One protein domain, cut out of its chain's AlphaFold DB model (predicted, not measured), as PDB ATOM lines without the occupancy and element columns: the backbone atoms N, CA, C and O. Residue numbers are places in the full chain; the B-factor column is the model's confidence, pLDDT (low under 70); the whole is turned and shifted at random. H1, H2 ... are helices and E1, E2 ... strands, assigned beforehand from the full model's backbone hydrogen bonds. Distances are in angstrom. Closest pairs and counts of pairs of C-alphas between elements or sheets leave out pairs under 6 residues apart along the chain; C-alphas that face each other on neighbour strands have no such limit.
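What this domain is: This is residues 4 to 83 of the 84 residues of the protein "Endonuclease, Uma2 family" of Nostoc flagelliforme CCNUN1 (UniProt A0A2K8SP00). A small twisted wall of three strands, E1, E2 and E3, has the helical hairpin of H2 and H3 at one end, where H2 packs on one face over E2 and H3 lies beyond H2, off the sheet. At the other end residues 4 to 10, of which 5 to 10 belong to H1, stick out. The 80 printed residues hold three named helices and three named strands, in the order H1 E1 E2 E3 H2 H3, of mixed class; the sheet order is E1 - E2 - E3, antiparallel. The whole is loose, with a radius of gyration of the C-alphas of 14.5 A, and spans 39 by 30 by 17 A.

How they stand to each other: Start at H1, residues 5 to 12, which only just is on the sheet and only grazes it with residues 11 to 12. Next come E1, residues 18 to 23, E2, residues 28 to 35, and E3, residues 38 to 42, a meander, each strand the antiparallel neighbour of the one before. Look for N 21 and O 30 at 2.8 A between E1 and E2, and N 33 and O 40 at 2.8 A between E2 and E3. H2, residues 53 to 65, is on one face, making two layers, helix over sheet, at a height over the sheet of 8.7 A; the closest C-alphas of E2 and H2 are Gln 28 and Glu 57, 5.5 A. H3, residues 68 to 81, touches H2, closest at C-alphas Ser 63 and Val 71, 6.0 A, at a shallow tilt of 29 degrees, opposite ways. Every O i to N i+4 pair is within hydrogen-bond range in H3, against 3 of 4 in H1 and 7 of 9 in H2.

Where its parts are: Find C-alpha 5 at (183.314, 181.557, 88.156), where H1 begins. E2 runs 22.8 A from C-alpha 28 at (180.106, 197.915, 105.360). H2 is 19.0 A long; H3 runs 20.0 A to C-alpha 81 at (177.626, 191.759, 126.984).

The domain as a whole: The C-alphas of Gln 37 and Asn 67 are the two farthest apart, 41.2 A. The printed part has no cut and no long link. In this model pLDDT is under 70 at residues 4 to 16, 36 to 38 and 81 to 83.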
ATOM      1  N   LEU A   4     185.014 185.464  87.773       54.22
ATOM      2  CA  LEU A   4     184.218 185.221  88.979       54.22
ATOM      3  C   LEU A   4     183.828 183.748  89.164       54.22
ATOM      4  O   LEU A   4     183.658 183.326  90.305       54.22
ATOM      5  N   GLY A   5     183.708 182.968  88.085       51.62
ATOM      6  CA  GLY A   5     183.314 181.557  88.156       51.62
ATOM      7  C   GLY A   5     184.405 180.668  88.755       51.62
ATOM      8  O   GLY A   5     184.152 179.912  89.689       51.62
ATOM      9  N   THR A   6     185.648 180.814  88.289       51.56
ATOM     10  CA  THR A   6     186.755 179.921  88.674       51.56
ATOM     11  C   THR A   6     187.221 180.117  90.115       51.56
ATOM     12  O   THR A   6     187.562 179.146  90.786       51.56
ATOM     13  N   LYS A   7     187.190 181.351  90.639       54.66
ATOM     14  CA  LYS A   7     187.477 181.575  92.065       54.66
ATOM     15  C   LYS A   7     186.389 180.980  92.952       54.66
ATOM     16  O   LYS A   7     186.716 180.456  94.007       54.66
ATOM     17  N   ARG A   8     185.124 181.013  92.523       55.09
ATOM     18  CA  ARG A   8     183.994 180.522  93.322       55.09
ATOM     19  C   ARG A   8     184.093 179.019  93.614       55.09
ATOM     20  O   ARG A   8     183.962 178.656  94.775       55.09
ATOM     21  N   SER A   9     184.454 178.191  92.627       54.00
ATOM     22  CA  SER A   9     184.622 176.741  92.846       54.00
ATOM     23  C   SER A   9     185.793 176.377  93.762       54.00
ATOM     24  O   SER A   9     185.685 175.426  94.526       54.00
ATOM     25  N   LEU A  10     186.891 177.145  93.755       55.28
ATOM     26  CA  LEU A  10     188.029 176.881  94.648       55.28
ATOM     27  C   LEU A  10     187.697 177.140  96.127       55.28
ATOM     28  O   LEU A  10     188.263 176.487  96.998       55.28
ATOM     29  N   TYR A  11     186.777 178.063  96.423       52.50
ATOM     30  CA  TYR A  11     186.335 178.316  97.800       52.50
ATOM     31  C   TYR A  11     185.249 177.341  98.278       52.50
ATOM     32  O   TYR A  11     185.093 177.177  99.486       52.50
ATOM     33  N   GLU A  12     184.545 176.658  97.368       50.69
ATOM     34  CA  GLU A  12     183.604 175.580  97.712       50.69
ATOM     35  C   GLU A  12     184.328 174.298  98.173       50.69
ATOM     36  O   GLU A  12     183.846 173.622  99.077       50.69
ATOM     37  N   GLU A  13     185.526 174.002  97.653       47.84
ATOM     38  CA  GLU A  13     186.338 172.848  98.097       47.84
ATOM     39  C   GLU A  13     187.038 173.052  99.455       47.84
ATOM     40  O   GLU A  13     187.482 172.087 100.076       47.84
ATOM     41  N   LEU A  14     187.126 174.290  99.952       53.69
ATOM     42  CA  LEU A  14     187.868 174.624 101.176       53.69
ATOM     43  C   LEU A  14     187.059 174.460 102.475       53.69
ATOM     44  O   LEU A  14     187.600 174.700 103.553       53.69
ATOM     45  N   GLY A  15     185.789 174.043 102.407       55.56
ATOM     46  CA  GLY A  15     184.974 173.777 103.601       55.56
ATOM     47  C   GLY A  15     184.760 175.006 104.495       55.56
ATOM     48  O   GLY A  15     184.573 174.878 105.705       55.56
ATOM     49  N   VAL A  16     184.826 176.211 103.921       62.78
ATOM     50  CA  VAL A  16     184.616 177.461 104.658       62.78
ATOM     51  C   VAL A  16     183.122 177.617 104.924       62.78
ATOM     52  O   VAL A  16     182.339 177.807 103.997       62.78
ATOM     53  N   ALA A  17     182.720 177.546 106.192       70.38
ATOM     54  CA  ALA A  17     181.317 177.694 106.582       70.38
ATOM     55  C   ALA A  17     180.752 179.090 106.242       70.38
ATOM     56  O   ALA A  17     179.550 179.247 106.017       70.38
ATOM     57  N   GLU A  18     181.613 180.117 106.183       79.19
ATOM     58  CA  GLU A  18     181.216 181.505 105.951       79.19
ATOM     59  C   GLU A  18     182.223 182.274 105.083       79.19
ATOM     60  O   GLU A  18     183.434 182.090 105.184       79.19
ATOM     61  N   TYR A  19     181.707 183.184 104.257       82.75
ATOM     62  CA  TYR A  19     182.465 184.096 103.405       82.75
ATOM     63  C   TYR A  19     182.075 185.542 103.710       82.75
ATOM     64  O   TYR A  19     180.915 185.928 103.537       82.75
ATOM     65  N   TRP A  20     183.024 186.352 104.180       84.94
ATOM     66  CA  TRP A  20     182.768 187.739 104.575       84.94
ATOM     67  C   TRP A  20     183.499 188.712 103.659       84.94
ATOM     68  O   TRP A  20     184.709 188.629 103.462       84.94
ATOM     69  N   VAL A  21     182.752 189.673 103.129       85.06
ATOM     70  CA  VAL A  21     183.276 190.818 102.391       85.06
ATOM     71  C   VAL A  21     183.267 192.013 103.330       85.06
ATOM     72  O   VAL A  21     182.203 192.437 103.779       85.06
ATOM     73  N   VAL A  22     184.449 192.546 103.627       84.75
ATOM     74  CA  VAL A  22     184.635 193.679 104.537       84.75
ATOM     75  C   VAL A  22     185.061 194.898 103.725       84.75
ATOM     76  O   VAL A  22     186.190 194.968 103.242       84.75
ATOM     77  N   ASP A  23     184.162 195.867 103.572       85.00
ATOM     78  CA  ASP A  23     184.474 197.169 102.994       85.00
ATOM     79  C   ASP A  23     184.917 198.129 104.105       85.00
ATOM     80  O   ASP A  23     184.121 198.803 104.765       85.00
ATOM     81  N   VAL A  24     186.233 198.205 104.293       79.81
ATOM     82  CA  VAL A  24     186.859 199.102 105.268       79.81
ATOM     83  C   VAL A  24     186.745 200.581 104.901       79.81
ATOM     84  O   VAL A  24     186.966 201.406 105.782       79.81
ATOM     85  N   GLN A  25     186.393 200.941 103.659       79.94
ATOM     86  CA  GLN A  25     186.243 202.331 103.196       79.94
ATOM     87  C   GLN A  25     184.822 202.862 103.401       79.94
ATOM     88  O   GLN A  25     184.645 204.004 103.827       79.94
ATOM     89  N   ASN A  26     183.804 202.015 103.247       83.88
ATOM     90  CA  ASN A  26     182.407 202.363 103.538       83.88
ATOM     91  C   ASN A  26     181.929 201.899 104.923       83.88
ATOM     92  O   ASN A  26     180.841 202.279 105.337       83.88
ATOM     93  N   ALA A  27     182.761 201.149 105.659       84.81
ATOM     94  CA  ALA A  27     182.410 200.525 106.940       84.81
ATOM     95  C   ALA A  27     181.191 199.607 106.784       84.81
ATOM     96  O   ALA A  27     180.277 199.626 107.600       84.81
ATOM     97  N   GLN A  28     181.187 198.830 105.697       86.94
ATOM     98  CA  GLN A  28     180.106 197.915 105.360       86.94
ATOM     99  C   GLN A  28     180.607 196.487 105.328       86.94
ATOM    100  O   GLN A  28     181.689 196.208 104.809       86.94
ATOM    101  N   ILE A  29     179.803 195.570 105.855       86.88
ATOM    102  CA  ILE A  29     180.161 194.155 105.892       86.88
ATOM    103  C   ILE A  29     179.033 193.327 105.309       86.88
ATOM    104  O   ILE A  29     177.859 193.461 105.656       86.88
ATOM    105  N   ILE A  30     179.406 192.450 104.385       87.06
ATOM    106  CA  ILE A  30     178.489 191.532 103.734       87.06
ATOM    107  C   ILE A  30     178.986 190.122 103.997       87.06
ATOM    108  O   ILE A  30     179.959 189.668 103.400       87.06
ATOM    109  N   ALA A  31     178.300 189.430 104.896       87.06
ATOM    110  CA  ALA A  31     178.583 188.044 105.203       87.06
ATOM    111  C   ALA A  31     177.625 187.105 104.474       87.06
ATOM    112  O   ALA A  31     176.425 187.372 104.338       87.06
ATOM    113  N   TYR A  32     178.170 185.979 104.039       85.62
ATOM    114  CA  TYR A  32     177.459 184.899 103.388       85.62
ATOM    115  C   TYR A  32     177.759 183.592 104.118       85.62
ATOM    116  O   TYR A  32     178.921 183.237 104.280       85.62
ATOM    117  N   ALA A  33     176.725 182.865 104.529       84.69
ATOM    118  CA  ALA A  33     176.858 181.472 104.936       84.69
ATOM    119  C   ALA A  33     176.864 180.594 103.683       84.69
ATOM    120  O   ALA A  33     175.994 180.757 102.816       84.69
ATOM    121  N   ILE A  34     177.831 179.687 103.589       77.94
ATOM    122  CA  ILE A  34     177.892 178.679 102.530       77.94
ATOM    123  C   ILE A  34     177.103 177.463 103.019       77.94
ATOM    124  O   ILE A  34     177.383 176.918 104.082       77.94
ATOM    125  N   ALA A  35     176.082 177.069 102.265       71.94
ATOM    126  CA  ALA A  35     175.325 175.837 102.467       71.94
ATOM    127  C   ALA A  35     175.414 175.013 101.178       71.94
ATOM    128  O   ALA A  35     175.529 175.610 100.113       71.94
ATOM    129  N   ASP A  36     175.337 173.684 101.257       62.75
ATOM    130  CA  ASP A  36     175.607 172.683 100.200       62.75
ATOM    131  C   ASP A  36     175.216 173.011  98.738       62.75
ATOM    132  O   ASP A  36     175.752 172.401  97.819       62.75
ATOM    133  N   GLN A  37     174.272 173.926  98.483       64.94
ATOM    134  CA  GLN A  37     173.838 174.330  97.136       64.94
ATOM    135  C   GLN A  37     173.769 175.855  96.916       64.94
ATOM    136  O   GLN A  37     173.136 176.323  95.967       64.94
ATOM    137  N   GLY A  38     174.378 176.669  97.782       67.62
ATOM    138  CA  GLY A  38     174.417 178.116  97.587       67.62
ATOM    139  C   GLY A  38     174.912 178.933  98.776       67.62
ATOM    140  O   GLY A  38     175.203 178.443  99.859       67.62
ATOM    141  N   SER A  39     174.978 180.243  98.564       77.69
ATOM    142  CA  SER A  39     175.384 181.214  99.578       77.69
ATOM    143  C   SER A  39     174.176 182.025 100.045       77.69
ATOM    144  O   SER A  39     173.532 182.686  99.223       77.69
ATOM    145  N   LYS A  40     173.885 182.038 101.346       82.50
ATOM    146  CA  LYS A  40     172.833 182.883 101.927       82.50
ATOM    147  C   LYS A  40     173.460 184.076 102.629       82.50
ATOM    148  O   LYS A  40     174.354 183.903 103.447       82.50
ATOM    149  N   ARG A  41     172.971 185.289 102.353       85.06
ATOM    150  CA  ARG A  41     173.400 186.475 103.108       85.06
ATOM    151  C   ARG A  41     172.953 186.342 104.566       85.06
ATOM    152  O   ARG A  41     171.776 186.090 104.826       85.06
ATOM    153  N   ILE A  42     173.885 186.543 105.486       86.31
ATOM    154  CA  ILE A  42     173.658 186.494 106.930       86.31
ATOM    155  C   ILE A  42     173.953 187.857 107.556       86.31
ATOM    156  O   ILE A  42     174.749 188.640 107.039       86.31
ATOM    157  N   GLN A  43     173.268 188.144 108.659       85.56
ATOM    158  CA  GLN A  43     173.470 189.361 109.459       85.56
ATOM    159  C   GLN A  43     174.210 189.071 110.769       85.56
ATOM    160  O   GLN A  43     174.695 189.990 111.420       85.56
ATOM    161  N   GLU A  44     174.327 187.798 111.137       85.50
ATOM    162  CA  GLU A  44     175.055 187.318 112.303       85.50
ATOM    163  C   GLU A  44     175.860 186.088 111.896       85.50
ATOM    164  O   GLU A  44     175.372 185.271 111.109       85.50
ATOM    165  N   SER A  45     177.088 185.992 112.400       82.44
ATOM    166  CA  SER A  45     177.964 184.855 112.146       82.44
ATOM    167  C   SER A  45     177.406 183.576 112.770       82.44
ATOM    168  O   SER A  45     176.944 183.554 113.909       82.44
ATOM    169  N   GLN A  46     177.466 182.497 111.999       78.38
ATOM    170  CA  GLN A  46     177.158 181.134 112.409       78.38
ATOM    171  C   GLN A  46     178.370 180.435 113.043       78.38
ATOM    172  O   GLN A  46     178.167 179.517 113.834       78.38
ATOM    173  N   VAL A  47     179.614 180.845 112.736       78.50
ATOM    174  CA  VAL A  47     180.819 180.275 113.378       78.50
ATOM    175  C   VAL A  47     181.174 180.960 114.695       78.50
ATOM    176  O   VAL A  47     181.739 180.328 115.583       78.50
ATOM    177  N   LEU A  48     180.825 182.241 114.837       75.50
ATOM    178  CA  LEU A  48     181.019 183.037 116.044       75.50
ATOM    179  C   LEU A  48     179.652 183.514 116.546       75.50
ATOM    180  O   LEU A  48     179.222 184.622 116.201       75.50
ATOM    181  N   PRO A  49     178.949 182.688 117.344       72.25
ATOM    182  CA  PRO A  49     177.643 183.051 117.867       72.25
ATOM    183  C   PRO A  49     177.741 184.365 118.644       72.25
ATOM    184  O   PRO A  49     178.613 184.553 119.490       72.25
ATOM    185  N   GLY A  50     176.853 185.299 118.314       73.50
ATOM    186  CA  GLY A  50     176.825 186.632 118.908       73.50
ATOM    187  C   GLY A  50     177.536 187.722 118.100       73.50
ATOM    188  O   GLY A  50     177.268 188.904 118.338       73.50
ATOM    189  N   LEU A  51     178.339 187.372 117.090       82.38
ATOM    190  CA  LEU A  51     178.967 188.350 116.202       82.38
ATOM    191  C   LEU A  51     177.996 188.820 115.114       82.38
ATOM    192  O   LEU A  51     177.895 188.230 114.036       82.38
ATOM    193  N   ALA A  52     177.285 189.912 115.390       86.94
ATOM    194  CA  ALA A  52     176.469 190.580 114.384       86.94
ATOM    195  C   ALA A  52     177.345 191.424 113.452       86.94
ATOM    196  O   ALA A  52     178.255 192.123 113.903       86.94
ATOM    197  N   MET A  53     177.025 191.430 112.159       86.31
ATOM    198  CA  MET A  53     177.751 192.233 111.168       86.31
ATOM    199  C   MET A  53     177.683 193.723 111.503       86.31
ATOM    200  O   MET A  53     178.685 194.414 111.368       86.31
ATOM    201  N   SER A  54     176.576 194.182 112.092       86.81
ATOM    202  CA  SER A  54     176.441 195.556 112.587       86.81
ATOM    203  C   SER A  54     177.458 195.928 113.675       86.81
ATOM    204  O   SER A  54     177.863 197.084 113.747       86.81
ATOM    205  N   ILE A  55     177.911 194.973 114.500       87.75
ATOM    206  CA  ILE A  55     178.964 195.221 115.505       87.75
ATOM    207  C   ILE A  55     180.303 195.447 114.806       87.75
ATOM    208  O   ILE A  55     181.051 196.349 115.179       87.75
ATOM    209  N   LEU A  56     180.604 194.655 113.777       85.50
ATOM    210  CA  LEU A  56     181.824 194.823 112.996       85.50
ATOM    211  C   LEU A  56     181.791 196.117 112.160       85.50
ATOM    212  O   LEU A  56     182.809 196.796 112.065       85.50
ATOM    213  N   GLU A  57     180.642 196.496 111.594       89.12
ATOM    214  CA  GLU A  57     180.464 197.777 110.888       89.12
ATOM    215  C   GLU A  57     180.714 198.967 111.829       89.12
ATOM    216  O   GLU A  57     181.456 199.894 111.496       89.12
ATOM    217  N   GLU A  58     180.181 198.908 113.051       89.06
ATOM    218  CA  GLU A  58     180.436 199.915 114.084       89.06
ATOM    219  C   GLU A  58     181.905 199.903 114.545       89.06
ATOM    220  O   GLU A  58     182.498 200.969 114.722       89.06
ATOM    221  N   ALA A  59     182.538 198.729 114.663       87.88
ATOM    222  CA  ALA A  59     183.969 198.617 114.957       87.88
ATOM    223  C   ALA A  59     184.823 199.285 113.870       87.88
ATOM    224  O   ALA A  59     185.755 200.025 114.184       87.88
ATOM    225  N   LEU A  60     184.485 199.070 112.593       87.50
ATOM    226  CA  LEU A  60     185.150 199.719 111.461       87.50
ATOM    227  C   LEU A  60     184.966 201.232 111.493       87.50
ATOM    228  O   LEU A  60     185.919 201.963 111.219       87.50
ATOM    229  N   ARG A  61     183.765 201.708 111.836       88.12
ATOM    230  CA  ARG A  61     183.500 203.144 111.964       88.12
ATOM    231  C   ARG A  61     184.336 203.751 113.086       88.12
ATOM    232  O   ARG A  61     185.054 204.718 112.849       88.12
ATOM    233  N   ARG A  62     184.334 203.120 114.263       87.62
ATOM    234  CA  ARG A  62     185.145 203.530 115.420       87.62
ATOM    235  C   ARG A  62     186.633 203.487 115.117       87.62
ATOM    236  O   ARG A  62     187.339 204.410 115.490       87.62
ATOM    237  N   SER A  63     187.113 202.503 114.361       85.25
ATOM    238  CA  SER A  63     188.523 202.421 113.953       85.25
ATOM    239  C   SER A  63     189.016 203.598 113.121       85.25
ATOM    240  O   SER A  63     190.227 203.736 112.951       85.25
ATOM    241  N   ARG A  64     188.118 204.438 112.601       83.50
ATOM    242  CA  ARG A  64     188.482 205.692 111.932       83.50
ATOM    243  C   ARG A  64     188.561 206.877 112.883       83.50
ATOM    244  O   ARG A  64     189.206 207.863 112.550       83.50
ATOM    245  N   GLU A  65     187.884 206.795 114.023       82.50
ATOM    246  CA  GLU A  65     187.757 207.884 114.991       82.50
ATOM    247  C   GLU A  65     188.699 207.705 116.191       82.50
ATOM    248  O   GLU A  65     189.211 208.690 116.717       82.50
ATOM    249  N   ILE A  66     188.951 206.461 116.610       84.94
ATOM    250  CA  ILE A  66     189.731 206.115 117.805       84.94
ATOM    251  C   ILE A  66     190.835 205.097 117.492       84.94
ATOM    252  O   ILE A  66     190.829 204.427 116.456       84.94
ATOM    253  N   ASN A  67     191.805 204.970 118.402       84.88
ATOM    254  CA  ASN A  67     192.943 204.069 118.226       84.88
ATOM    255  C   ASN A  67     192.507 202.597 118.193       84.88
ATOM    256  O   ASN A  67     191.572 202.193 118.885       84.88
ATOM    257  N   GLN A  68     193.253 201.761 117.460       77.06
ATOM    258  CA  GLN A  68     192.948 200.329 117.318       77.06
ATOM    259  C   GLN A  68     192.821 199.597 118.664       77.06
ATOM    260  O   GLN A  68     191.972 198.718 118.804       77.06
ATOM    261  N   SER A  69     193.609 199.986 119.672       85.56
ATOM    262  CA  SER A  69     193.532 199.416 121.023       85.56
ATOM    263  C   SER A  69     192.176 199.660 121.695       85.56
ATOM    264  O   SER A  69     191.656 198.774 122.369       85.56
ATOM    265  N   GLU A  70     191.579 200.836 121.492       87.81
ATOM    266  CA  GLU A  70     190.275 201.182 122.069       87.81
ATOM    267  C   GLU A  70     189.131 200.488 121.325       87.81
ATOM    268  O   GLU A  70     188.193 200.002 121.955       87.81
ATOM    269  N   VAL A  71     189.234 200.359 119.997       88.00
ATOM    270  CA  VAL A  71     188.281 199.564 119.203       88.00
ATOM    271  C   VAL A  71     188.309 198.103 119.624       88.00
ATOM    272  O   VAL A  71     187.251 197.507 119.800       88.00
ATOM    273  N   GLY A  72     189.503 197.529 119.809       84.06
ATOM    274  CA  GLY A  72     189.663 196.146 120.251       84.06
ATOM    275  C   GLY A  72     189.049 195.909 121.631       84.06
ATOM    276  O   GLY A  72     188.309 194.943 121.814       84.06
ATOM    277  N   ALA A  73     189.288 196.821 122.579       88.06
ATOM    278  CA  ALA A  73     188.676 196.764 123.906       88.06
ATOM    279  C   ALA A  73     187.143 196.867 123.840       88.06
ATOM    280  O   ALA A  73     186.441 196.073 124.463       88.06
ATOM    281  N   TRP A  74     186.617 197.799 123.039       89.56
ATOM    282  CA  TRP A  74     185.176 197.955 122.841       89.56
ATOM    283  C   TRP A  74     184.541 196.711 122.211       89.56
ATOM    284  O   TRP A  74     183.514 196.235 122.693       89.56
ATOM    285  N   LEU A  75     185.170 196.158 121.171       86.50
ATOM    286  CA  LEU A  75     184.697 194.963 120.480       86.50
ATOM    287  C   LEU A  75     184.631 193.769 121.444       86.50
ATOM    288  O   LEU A  75     183.635 193.050 121.461       86.50
ATOM    289  N   LEU A  76     185.641 193.610 122.306       85.81
ATOM    290  CA  LEU A  76     185.647 192.582 123.348       85.81
ATOM    291  C   LEU A  76     184.490 192.756 124.345       85.81
ATOM    292  O   LEU A  76     183.837 191.775 124.699       85.81
ATOM    293  N   SER A  77     184.182 193.991 124.754       86.56
ATOM    294  CA  SER A  77     183.020 194.259 125.610       86.56
ATOM    295  C   SER A  77     181.691 193.919 124.930       86.56
ATOM    296  O   SER A  77     180.783 193.446 125.608       86.56
ATOM    297  N   GLN A  78     181.558 194.110 123.611       83.94
ATOM    298  CA  GLN A  78     180.344 193.708 122.886       83.94
ATOM    299  C   GLN A  78     180.134 192.187 122.902       83.94
ATOM    300  O   GLN A  78     178.995 191.734 123.010       83.94
ATOM    301  N   PHE A  79     181.215 191.402 122.857       77.50
ATOM    302  CA  PHE A  79     181.133 189.947 123.007       77.50
ATOM    303  C   PHE A  79     180.733 189.530 124.425       77.50
ATOM    304  O   PHE A  79     179.848 188.696 124.583       77.50
ATOM    305  N   GLN A  80     181.307 190.166 125.451       76.19
ATOM    306  CA  GLN A  80     180.987 189.868 126.852       76.19
ATOM    307  C   GLN A  80     179.553 190.253 127.245       76.19
ATOM    308  O   GLN A  80     178.936 189.577 128.062       76.19
ATOM    309  N   GLN A  81     178.994 191.326 126.674       67.50
ATOM    310  CA  GLN A  81     177.626 191.759 126.984       67.50
ATOM    311  C   GLN A  81     176.541 190.820 126.444       67.50
ATOM    312  O   GLN A  81     175.415 190.873 126.930       67.50
ATOM    313  N   LYS A  82     176.851 189.982 125.449       60.66
ATOM    314  CA  LYS A  82     175.882 189.056 124.844       60.66
ATOM    315  C   LYS A  82     175.779 187.707 125.564       60.66
ATOM    316  O   LYS A  82     174.860 186.953 125.267       60.66
ATOM    317  N   GLU A  83     176.692 187.407 126.489       53.44
ATOM    318  CA  GLU A  83     176.680 186.178 127.302       53.44
ATOM    319  C   GLU A  83     175.756 186.258 128.538       53.44
ATOM    320  O   GLU A  83     175.763 185.338 129.356       53.44
TER     321      GLU A  83